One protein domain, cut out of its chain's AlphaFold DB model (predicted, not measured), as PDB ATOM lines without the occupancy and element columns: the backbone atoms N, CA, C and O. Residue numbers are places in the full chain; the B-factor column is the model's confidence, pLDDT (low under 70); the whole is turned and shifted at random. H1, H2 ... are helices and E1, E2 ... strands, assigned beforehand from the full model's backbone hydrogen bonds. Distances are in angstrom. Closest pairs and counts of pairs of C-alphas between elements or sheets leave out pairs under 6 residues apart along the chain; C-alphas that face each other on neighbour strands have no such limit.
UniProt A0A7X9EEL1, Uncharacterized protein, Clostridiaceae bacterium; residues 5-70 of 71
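Overview. This is residues 5 to 70 of the 71 residues of an uncharacterized protein of Clostridiaceae bacterium (UniProt A0A7X9EEL1). A small body with an arm: the hairpin of E1 and E2 sits beside H2, H3 lies between H2 and the beginning of H4, and residues 61 to 70, mostly H4, stick out from the body. The printed part has 66 residues, with four named helices and two named strands in the order H1, E1, E2, H2, H3, H4; the class is mixed, helices and strands. The two-strand sheet, E1 - E2, is antiparallel. The whole is only just loose, close to compact, with a radius of gyration of the C-alphas of 13.0 A, and elongated, spanning 40 by 21 by 20 A.

Along the chain. H1 is residues 5 to 8, beginning at C-alpha 5 (39.197, 37.598, 7.948). E1 is residues 18 to 21, 9.5 A long, and E2 residues 24 to 27, 9.9 A. H2, residues 28 to 36, measures 12.1 A. H3 is residues 43 to 46. H4, residues 56 to 68, measures 18.6 A and ends at C-alpha 68 (42.051, 14.689, -22.115).

Arrangement. H1 and H2 are close but not clearly touching, the closest C-alphas, of Thr 8 and Val 35, being 7.5 A apart. E1 and E2 form a hairpin, at 139 degrees between directions, with N 19 and O 26 at 2.8 A and N 21 and O 24 at 2.9 A, within hydrogen-bond range. Residues 12 to 13 pair antiparallel with residues 19 to 20 of E1. The closest C-alphas of E1 and H2, of Phe 18 and Tyr 28, are 5.9 A apart. H2 and H3 only just touch, with 3 pairs of C-alphas within 8 A, the closest Asn 29 and Ile 43 at 6.1 A. H4 touches H3 with residues 56 to 57 alone; the closest C-alphas, of Tyr 44 and Leu 56, are 4.8 A apart. H2 and H4 are apart. In H2 and H4 every O i to N i+4 pair is within hydrogen-bond range; H1 and H3 are too short for such a pair.

Size, cuts and confidence. The C-alphas farthest apart, of Gly 37 and Gly 70, are 41.8 A apart. Without residues 61 to 70, which stand free, the body spans 25 by 23 by 22 A. The printed part has no cut, and no link is long. The mean pLDDT of the printed part is 83.0; residues 5 to 7 and 67 to 70 are under 70.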
ATOM      1  N   ASP A   5      39.508  37.270   9.348       53.47
ATOM      2  CA  ASP A   5      39.197  37.598   7.948       53.47
ATOM      3  C   ASP A   5      38.634  36.410   7.148       53.47
ATOM      4  O   ASP A   5      37.959  36.600   6.138       53.47
ATOM      5  N   LYS A   6      38.869  35.169   7.608       54.03
ATOM      6  CA  LYS A   6      38.419  33.960   6.900       54.03
ATOM      7  C   LYS A   6      36.905  33.771   6.930       54.03
ATOM      8  O   LYS A   6      36.369  33.263   5.960       54.03
ATOM      9  N   ASP A   7      36.215  34.176   7.995       60.28
ATOM     10  CA  ASP A   7      34.750  34.067   8.039       60.28
ATOM     11  C   ASP A   7      34.059  35.228   7.324       60.28
ATOM     12  O   ASP A   7      32.953  35.066   6.811       60.28
ATOM     13  N   THR A   8      34.713  36.388   7.217       73.19
ATOM     14  CA  THR A   8      34.131  37.538   6.520       73.19
ATOM     15  C   THR A   8      34.100  37.377   5.012       73.19
ATOM     16  O   THR A   8      33.311  38.064   4.386       73.19
ATOM     17  N   SER A   9      34.909  36.497   4.420       80.75
ATOM     18  CA  SER A   9      34.941  36.295   2.969       80.75
ATOM     19  C   SER A   9      34.073  35.136   2.481       80.75
ATOM     20  O   SER A   9      33.924  34.977   1.278       80.75
ATOM     21  N   ARG A  10      33.464  34.330   3.358       85.81
ATOM     22  CA  ARG A  10      32.734  33.116   2.945       85.81
ATOM     23  C   ARG A  10      31.435  33.446   2.215       85.81
ATOM     24  O   ARG A  10      30.619  34.214   2.719       85.81
ATOM     25  N   ALA A  11      31.223  32.801   1.072       89.81
ATOM     26  CA  ALA A  11      29.973  32.824   0.323       89.81
ATOM     27  C   ALA A  11      29.559  31.401  -0.073       89.81
ATOM     28  O   ALA A  11      30.406  30.526  -0.259       89.81
ATOM     29  N   GLU A  12      28.254  31.177  -0.198       90.50
ATOM     30  CA  GLU A  12      27.692  29.914  -0.676       90.50
ATOM     31  C   GLU A  12      27.505  29.972  -2.189       90.50
ATOM     32  O   GLU A  12      26.967  30.941  -2.723       90.50
ATOM     33  N   VAL A  13      27.930  28.935  -2.901       90.00
ATOM     34  CA  VAL A  13      27.716  28.852  -4.349       90.00
ATOM     35  C   VAL A  13      26.241  28.573  -4.623       90.00
ATOM     36  O   VAL A  13      25.700  27.587  -4.131       90.00
ATOM     37  N   VAL A  14      25.596  29.440  -5.409       91.38
ATOM     38  CA  VAL A  14      24.200  29.260  -5.838       91.38
ATOM     39  C   VAL A  14      24.158  28.632  -7.227       91.38
ATOM     40  O   VAL A  14      23.417  27.677  -7.439       91.38
ATOM     41  N   ASP A  15      24.949  29.159  -8.165       89.06
ATOM     42  CA  ASP A  15      25.156  28.567  -9.489       89.06
ATOM     43  C   ASP A  15      26.559  28.900 -10.050       89.06
ATOM     44  O   ASP A  15      27.425  29.429  -9.349       89.06
ATOM     45  N   GLU A  16      26.795  28.572 -11.322       85.69
ATOM     46  CA  GLU A  16      28.038  28.831 -12.070       85.69
ATOM     47  C   GLU A  16      28.480  30.310 -12.139       85.69
ATOM     48  O   GLU A  16      29.656  30.604 -12.326       85.69
ATOM     49  N   ARG A  17      27.554  31.255 -11.987       87.75
ATOM     50  CA  ARG A  17      27.742  32.709 -12.092       87.75
ATOM     51  C   ARG A  17      27.460  33.443 -10.789       87.75
ATOM     52  O   ARG A  17      27.981  34.546 -10.603       87.75
ATOM     53  N   PHE A  18      26.643  32.869  -9.911       92.12
ATOM     54  CA  PHE A  18      26.150  33.541  -8.717       92.12
ATOM     55  C   PHE A  18      26.526  32.834  -7.415       92.12
ATOM     56  O   PHE A  18      26.449  31.614  -7.278       92.12
ATOM     57  N   VAL A  19      26.820  33.654  -6.412       92.69
ATOM     58  CA  VAL A  19      27.057  33.261  -5.025       92.69
ATOM     59  C   VAL A  19      26.106  34.008  -4.099       92.69
ATOM     60  O   VAL A  19      25.653  35.115  -4.392       92.69
ATOM     61  N   ASN A  20      25.791  33.395  -2.970       93.00
ATOM     62  CA  ASN A  20      25.067  33.996  -1.871       93.00
ATOM     63  C   ASN A  20      26.074  34.428  -0.805       93.00
ATOM     64  O   ASN A  20      26.653  33.601  -0.099       93.00
ATOM     65  N   TYR A  21      26.283  35.734  -0.693       91.25
ATOM     66  CA  TYR A  21      27.148  36.325   0.315       91.25
ATOM     67  C   TYR A  21      26.290  37.113   1.305       91.25
ATOM     68  O   TYR A  21      25.570  38.033   0.917       91.25
ATOM     69  N   LYS A  22      26.324  36.723   2.587       88.38
ATOM     70  CA  LYS A  22      25.536  37.345   3.674       88.38
ATOM     71  C   LYS A  22      24.024  37.441   3.386       88.38
ATOM     72  O   LYS A  22      23.378  38.413   3.766       88.38
ATOM     73  N   GLY A  23      23.455  36.445   2.705       89.62
ATOM     74  CA  GLY A  23      22.033  36.419   2.342       89.62
ATOM     75  C   GLY A  23      21.679  37.221   1.083       89.62
ATOM     76  O   GLY A  23      20.502  37.341   0.749       89.62
ATOM     77  N   LYS A  24      22.674  37.768   0.372       92.38
ATOM     78  CA  LYS A  24      22.496  38.486  -0.890       92.38
ATOM     79  C   LYS A  24      23.098  37.692  -2.049       92.38
ATOM     80  O   LYS A  24      24.296  37.410  -2.072       92.38
ATOM     81  N   LYS A  25      22.270  37.397  -3.056       94.94
ATOM     82  CA  LYS A  25      22.715  36.807  -4.325       94.94
ATOM     83  C   LYS A  25      23.463  37.858  -5.150       94.94
ATOM     84  O   LYS A  25      22.910  38.917  -5.449       94.94
ATOM     85  N   MET A  26      24.699  37.563  -5.527       94.62
ATOM     86  CA  MET A  26      25.563  38.429  -6.335       94.62
ATOM     87  C   MET A  26      26.480  37.595  -7.226       94.62
ATOM     88  O   MET A  26      26.572  36.382  -7.057       94.62
ATOM     89  N   THR A  27      27.134  38.214  -8.206       92.69
ATOM     90  CA  THR A  27      28.101  37.484  -9.033       92.69
ATOM     91  C   THR A  27      29.394  37.228  -8.269       92.69
ATOM     92  O   THR A  27      29.748  37.962  -7.348       92.69
ATOM     93  N   TYR A  28      30.138  36.214  -8.693       89.81
ATOM     94  CA  TYR A  28      31.484  35.924  -8.198       89.81
ATOM     95  C   TYR A  28      32.405  37.153  -8.164       89.81
ATOM     96  O   TYR A  28      33.085  37.401  -7.169       89.81
ATOM     97  N   ASN A  29      32.381  37.965  -9.223       90.31
ATOM     98  CA  ASN A  29      33.186  39.182  -9.292       90.31
ATOM     99  C   ASN A  29      32.703  40.242  -8.297       90.31
ATOM    100  O   ASN A  29      33.531  40.870  -7.649       90.31
ATOM    101  N   GLN A  30      31.386  40.425  -8.152       90.94
ATOM    102  CA  GLN A  30      30.825  41.361  -7.171       90.94
ATOM    103  C   GLN A  30      31.179  40.952  -5.743       90.94
ATOM    104  O   GLN A  30      31.608  41.792  -4.962       90.94
ATOM    105  N   TRP A  31      31.063  39.663  -5.421       91.75
ATOM    106  CA  TRP A  31      31.484  39.130  -4.130       91.75
ATOM    107  C   TRP A  31      32.969  39.388  -3.880       91.75
ATOM    108  O   TRP A  31      33.323  39.933  -2.839       91.75
ATOM    109  N   GLY A  32      33.832  39.074  -4.848       89.88
ATOM    110  CA  GLY A  32      35.262  39.331  -4.722       89.88
ATOM    111  C   GLY A  32      35.580  40.819  -4.524       89.88
ATOM    112  O   GLY A  32      36.348  41.144  -3.627       89.88
ATOM    113  N   GLN A  33      34.942  41.722  -5.275       90.81
ATOM    114  CA  GLN A  33      35.073  43.176  -5.086       90.81
ATOM    115  C   GLN A  33      34.592  43.627  -3.701       90.81
ATOM    116  O   GLN A  33      35.234  44.459  -3.069       90.81
ATOM    117  N   GLU A  34      33.478  43.084  -3.208       89.81
ATOM    118  CA  GLU A  34      32.912  43.446  -1.904       89.81
ATOM    119  C   GLU A  34      33.763  42.920  -0.735       89.81
ATOM    120  O   GLU A  34      33.849  43.563   0.309       89.81
ATOM    121  N   VAL A  35      34.432  41.777  -0.914       87.94
ATOM    122  CA  VAL A  35      35.354  41.197   0.071       87.94
ATOM    123  C   VAL A  35      36.711  41.901   0.075       87.94
ATOM    124  O   VAL A  35      37.253  42.158   1.149       87.94
ATOM    125  N   THR A  36      37.285  42.202  -1.094       86.75
ATOM    126  CA  THR A  36      38.640  42.779  -1.196       86.75
ATOM    127  C   THR A  36      38.657  44.306  -1.217       86.75
ATOM    128  O   THR A  36      39.686  44.912  -0.923       86.75
ATOM    129  N   GLY A  37      37.540  44.940  -1.581       87.19
ATOM    130  CA  GLY A  37      37.447  46.377  -1.843       87.19
ATOM    131  C   GLY A  37      38.054  46.810  -3.183       87.19
ATOM    132  O   GLY A  37      38.248  48.005  -3.401       87.19
ATOM    133  N   TRP A  38      38.402  45.876  -4.074       88.69
ATOM    134  CA  TRP A  38      39.014  46.200  -5.366       88.69
ATOM    135  C   TRP A  38      37.980  46.640  -6.405       88.69
ATOM    136  O   TRP A  38      36.823  46.229  -6.372       88.69
ATOM    137  N   SER A  39      38.408  47.444  -7.382       86.62
ATOM    138  CA  SER A  39      37.568  47.838  -8.523       86.62
ATOM    139  C   SER A  39      37.328  46.686  -9.506       86.62
ATOM    140  O   SER A  39      36.324  46.672 -10.217       86.62
ATOM    141  N   SER A  40      38.215  45.694  -9.539       84.31
ATOM    142  CA  SER A  40      38.097  44.475 -10.340       84.31
ATOM    143  C   SER A  40      38.855  43.323  -9.681       84.31
ATOM    144  O   SER A  40      39.769  43.536  -8.885       84.31
ATOM    145  N   ILE A  41      38.457  42.088  -9.992       87.06
ATOM    146  CA  ILE A  41      39.095  40.876  -9.472       87.06
ATOM    147  C   ILE A  41      39.008  39.749 -10.502       87.06
ATOM    148  O   ILE A  41      37.992  39.597 -11.182       87.06
ATOM    149  N   CYS A  42      40.072  38.953 -10.608       87.25
ATOM    150  CA  CYS A  42      40.059  37.705 -11.361       87.25
ATOM    151  C   CYS A  42      39.627  36.569 -10.431       87.25
ATOM    152  O   CYS A  42      40.436  36.036  -9.674       87.25
ATOM    153  N   ILE A  43      38.344  36.206 -10.443       85.69
ATOM    154  CA  ILE A  43      37.837  35.279  -9.429       85.69
ATOM    155  C   ILE A  43      38.449  33.875  -9.512       85.69
ATOM    156  O   ILE A  43      38.572  33.208  -8.493       85.69
ATOM    157  N   TYR A  44      38.886  33.445 -10.697       83.50
ATOM    158  CA  TYR A  44      39.472  32.118 -10.894       83.50
ATOM    159  C   TYR A  44      40.747  31.893 -10.078       83.50
ATOM    160  O   TYR A  44      40.976  30.795  -9.581       83.50
ATOM    161  N   GLU A  45      41.539  32.949  -9.920       82.62
ATOM    162  CA  GLU A  45      42.812  32.922  -9.203       82.62
ATOM    163  C   GLU A  45      42.629  33.112  -7.689       82.62
ATOM    164  O   GLU A  45      43.423  32.615  -6.896       82.62
ATOM    165  N   TRP A  46      41.564  33.806  -7.276       83.25
ATOM    166  CA  TRP A  46      41.373  34.232  -5.886       83.25
ATOM    167  C   TRP A  46      40.336  33.421  -5.110       83.25
ATOM    168  O   TRP A  46      40.420  33.330  -3.885       83.25
ATOM    169  N   ALA A  47      39.341  32.839  -5.780       85.50
ATOM    170  CA  ALA A  47      38.335  32.032  -5.108       85.50
ATOM    171  C   ALA A  47      38.880  30.644  -4.801       85.50
ATOM    172  O   ALA A  47      39.129  29.842  -5.701       85.50
ATOM    173  N   VAL A  48      39.004  30.365  -3.507       84.44
ATOM    174  CA  VAL A  48      39.430  29.075  -2.976       84.44
ATOM    175  C   VAL A  48      38.216  28.314  -2.463       84.44
ATOM    176  O   VAL A  48      37.426  28.833  -1.668       84.44
ATOM    177  N   LYS A  49      38.064  27.063  -2.899       82.00
ATOM    178  CA  LYS A  49      37.030  26.170  -2.380       82.00
ATOM    179  C   LYS A  49      37.470  25.630  -1.021       82.00
ATOM    180  O   LYS A  49      38.474  24.932  -0.921       82.00
ATOM    181  N   LEU A  50      36.679  25.915   0.013       75.75
ATOM    182  CA  LEU A  50      36.991  25.563   1.407       75.75
ATOM    183  C   LEU A  50      37.250  24.065   1.632       75.75
ATOM    184  O   LEU A  50      38.037  23.722   2.506       75.75
ATOM    185  N   ASP A  51      36.617  23.184   0.852       75.62
ATOM    186  CA  ASP A  51      36.737  21.731   1.052       75.62
ATOM    187  C   ASP A  51      38.072  21.149   0.579       75.62
ATOM    188  O   ASP A  51      38.462  20.074   1.023       75.62
ATOM    189  N   CYS A  52      38.746  21.809  -0.364       74.81
ATOM    190  CA  CYS A  52      39.962  21.281  -0.982       74.81
ATOM    191  C   CYS A  52      41.140  22.255  -0.969       74.81
ATOM    192  O   CYS A  52      42.217  21.868  -1.405       74.81
ATOM    193  N   ASP A  53      40.949  23.486  -0.481       78.62
ATOM    194  CA  ASP A  53      41.947  24.568  -0.497       78.62
ATOM    195  C   ASP A  53      42.523  24.843  -1.903       78.62
ATOM    196  O   ASP A  53      43.607  25.397  -2.063       78.62
ATOM    197  N   LYS A  54      41.776  24.447  -2.944       81.56
ATOM    198  CA  LYS A  54      42.117  24.647  -4.355       81.56
ATOM    199  C   LYS A  54      41.394  25.861  -4.905       81.56
ATOM    200  O   LYS A  54      40.234  26.119  -4.557       81.56
ATOM    201  N   THR A  55      42.061  26.575  -5.800       85.62
ATOM    202  CA  THR A  55      41.442  27.674  -6.539       85.62
ATOM    203  C   THR A  55      40.477  27.147  -7.600       85.62
ATOM    204  O   THR A  55      40.538  25.986  -8.014       85.62
ATOM    205  N   LEU A  56      39.578  28.002  -8.082       82.31
ATOM    206  CA  LEU A  56      38.765  27.670  -9.255       82.31
ATOM    207  C   LEU A  56      39.636  27.372 -10.490       82.31
ATOM    208  O   LEU A  56      39.247  26.534 -11.302       82.31
ATOM    209  N   ASP A  57      40.804  28.007 -10.634       85.06
ATOM    210  CA  ASP A  57      41.730  27.699 -11.729       85.06
ATOM    211  C   ASP A  57      42.369  26.307 -11.589       85.06
ATOM    212  O   ASP A  57      42.463  25.577 -12.575       85.06
ATOM    213  N   ASP A  58      42.715  25.878 -10.370       83.06
ATOM    214  CA  ASP A  58      43.161  24.501 -10.107       83.06
ATOM    215  C   ASP A  58      42.092  23.482 -10.510       83.06
ATOM    216  O   ASP A  58      42.373  22.535 -11.243       83.06
ATOM    217  N   LEU A  59      40.844  23.717 -10.096       83.88
ATOM    218  CA  LEU A  59      39.714  22.857 -10.452       83.88
ATOM    219  C   LEU A  59      39.489  22.814 -11.968       83.88
ATOM    220  O   LEU A  59      39.154  21.764 -12.520       83.88
ATOM    221  N   ARG A  60      39.700  23.940 -12.657       82.62
ATOM    222  CA  ARG A  60      39.612  24.017 -14.119       82.62
ATOM    223  C   ARG A  60      40.699  23.181 -14.790       82.62
ATOM    224  O   ARG A  60      40.399  22.451 -15.731       82.62
ATOM    225  N   ARG A  61      41.945  23.269 -14.311       83.88
ATOM    226  CA  ARG A  61      43.072  22.472 -14.823       83.88
ATOM    227  C   ARG A  61      42.857  20.978 -14.602       83.88
ATOM    228  O   ARG A  61      43.107  20.202 -15.516       83.88
ATOM    229  N   GLU A  62      42.350  20.593 -13.436       83.69
ATOM    230  CA  GLU A  62      42.019  19.197 -13.125       83.69
ATOM    231  C   GLU A  62      40.932  18.660 -14.052       83.69
ATOM    232  O   GLU A  62      41.103  17.598 -14.644       83.69
ATOM    233  N   LYS A  63      39.856  19.426 -14.262       81.56
ATOM    234  CA  LYS A  63      38.789  19.021 -15.181       81.56
ATOM    235  C   LYS A  63      39.267  18.870 -16.620       81.56
ATOM    236  O   LYS A  63      38.838  17.936 -17.286       81.56
ATOM    237  N   LEU A  64      40.155  19.749 -17.082       80.44
ATOM    238  CA  LEU A  64      40.738  19.651 -18.421       80.44
ATOM    239  C   LEU A  64      41.619  18.402 -18.579       80.44
ATOM    240  O   LEU A  64      41.517  17.724 -19.597       80.44
ATOM    241  N   GLN A  65      42.433  18.061 -17.573       75.94
ATOM    242  CA  GLN A  65      43.256  16.842 -17.594       75.94
ATOM    243  C   GLN A  65      42.411  15.562 -17.543       75.94
ATOM    244  O   GLN A  65      42.726  14.591 -18.230       75.94
ATOM    245  N   GLU A  66      41.320  15.562 -16.768       74.81
ATOM    246  CA  GLU A  66      40.369  14.444 -16.733       74.81
ATOM    247  C   GLU A  66      39.722  14.203 -18.103       74.81
ATOM    248  O   GLU A  66      39.556  13.052 -18.501       74.81
ATOM    249  N   THR A  67      39.369  15.263 -18.837       69.06
ATOM    250  CA  THR A  67      38.742  15.134 -20.163       69.06
ATOM    251  C   THR A  67      39.710  14.732 -21.275       69.06
ATOM    252  O   THR A  67      39.266  14.144 -22.252       69.06
ATOM    253  N   ASP A  68      41.006  15.021 -21.129       59.31
ATOM    254  CA  ASP A  68      42.051  14.689 -22.115       59.31
ATOM    255  C   ASP A  68      42.555  13.238 -21.973       59.31
ATOM    256  O   ASP A  68      43.061  12.637 -22.911       59.31
ATOM    257  N   SER A  69      42.363  12.628 -20.799       56.97
ATOM    258  CA  SER A  69      42.769  11.238 -20.518       56.97
ATOM    259  C   SER A  69      41.707  10.196 -20.915       56.97
ATOM    260  O   SER A  69      41.769   9.050 -20.468       56.97
ATOM    261  N   GLY A  70      40.694  10.607 -21.686       57.00
ATOM    262  CA  GLY A  70      39.522   9.811 -22.057       57.00
ATOM    263  C   GLY A  70      39.411   9.452 -23.543       57.00
ATOM    264  O   GLY A  70      38.311   9.090 -23.961       57.00
TER     265      GLY A  70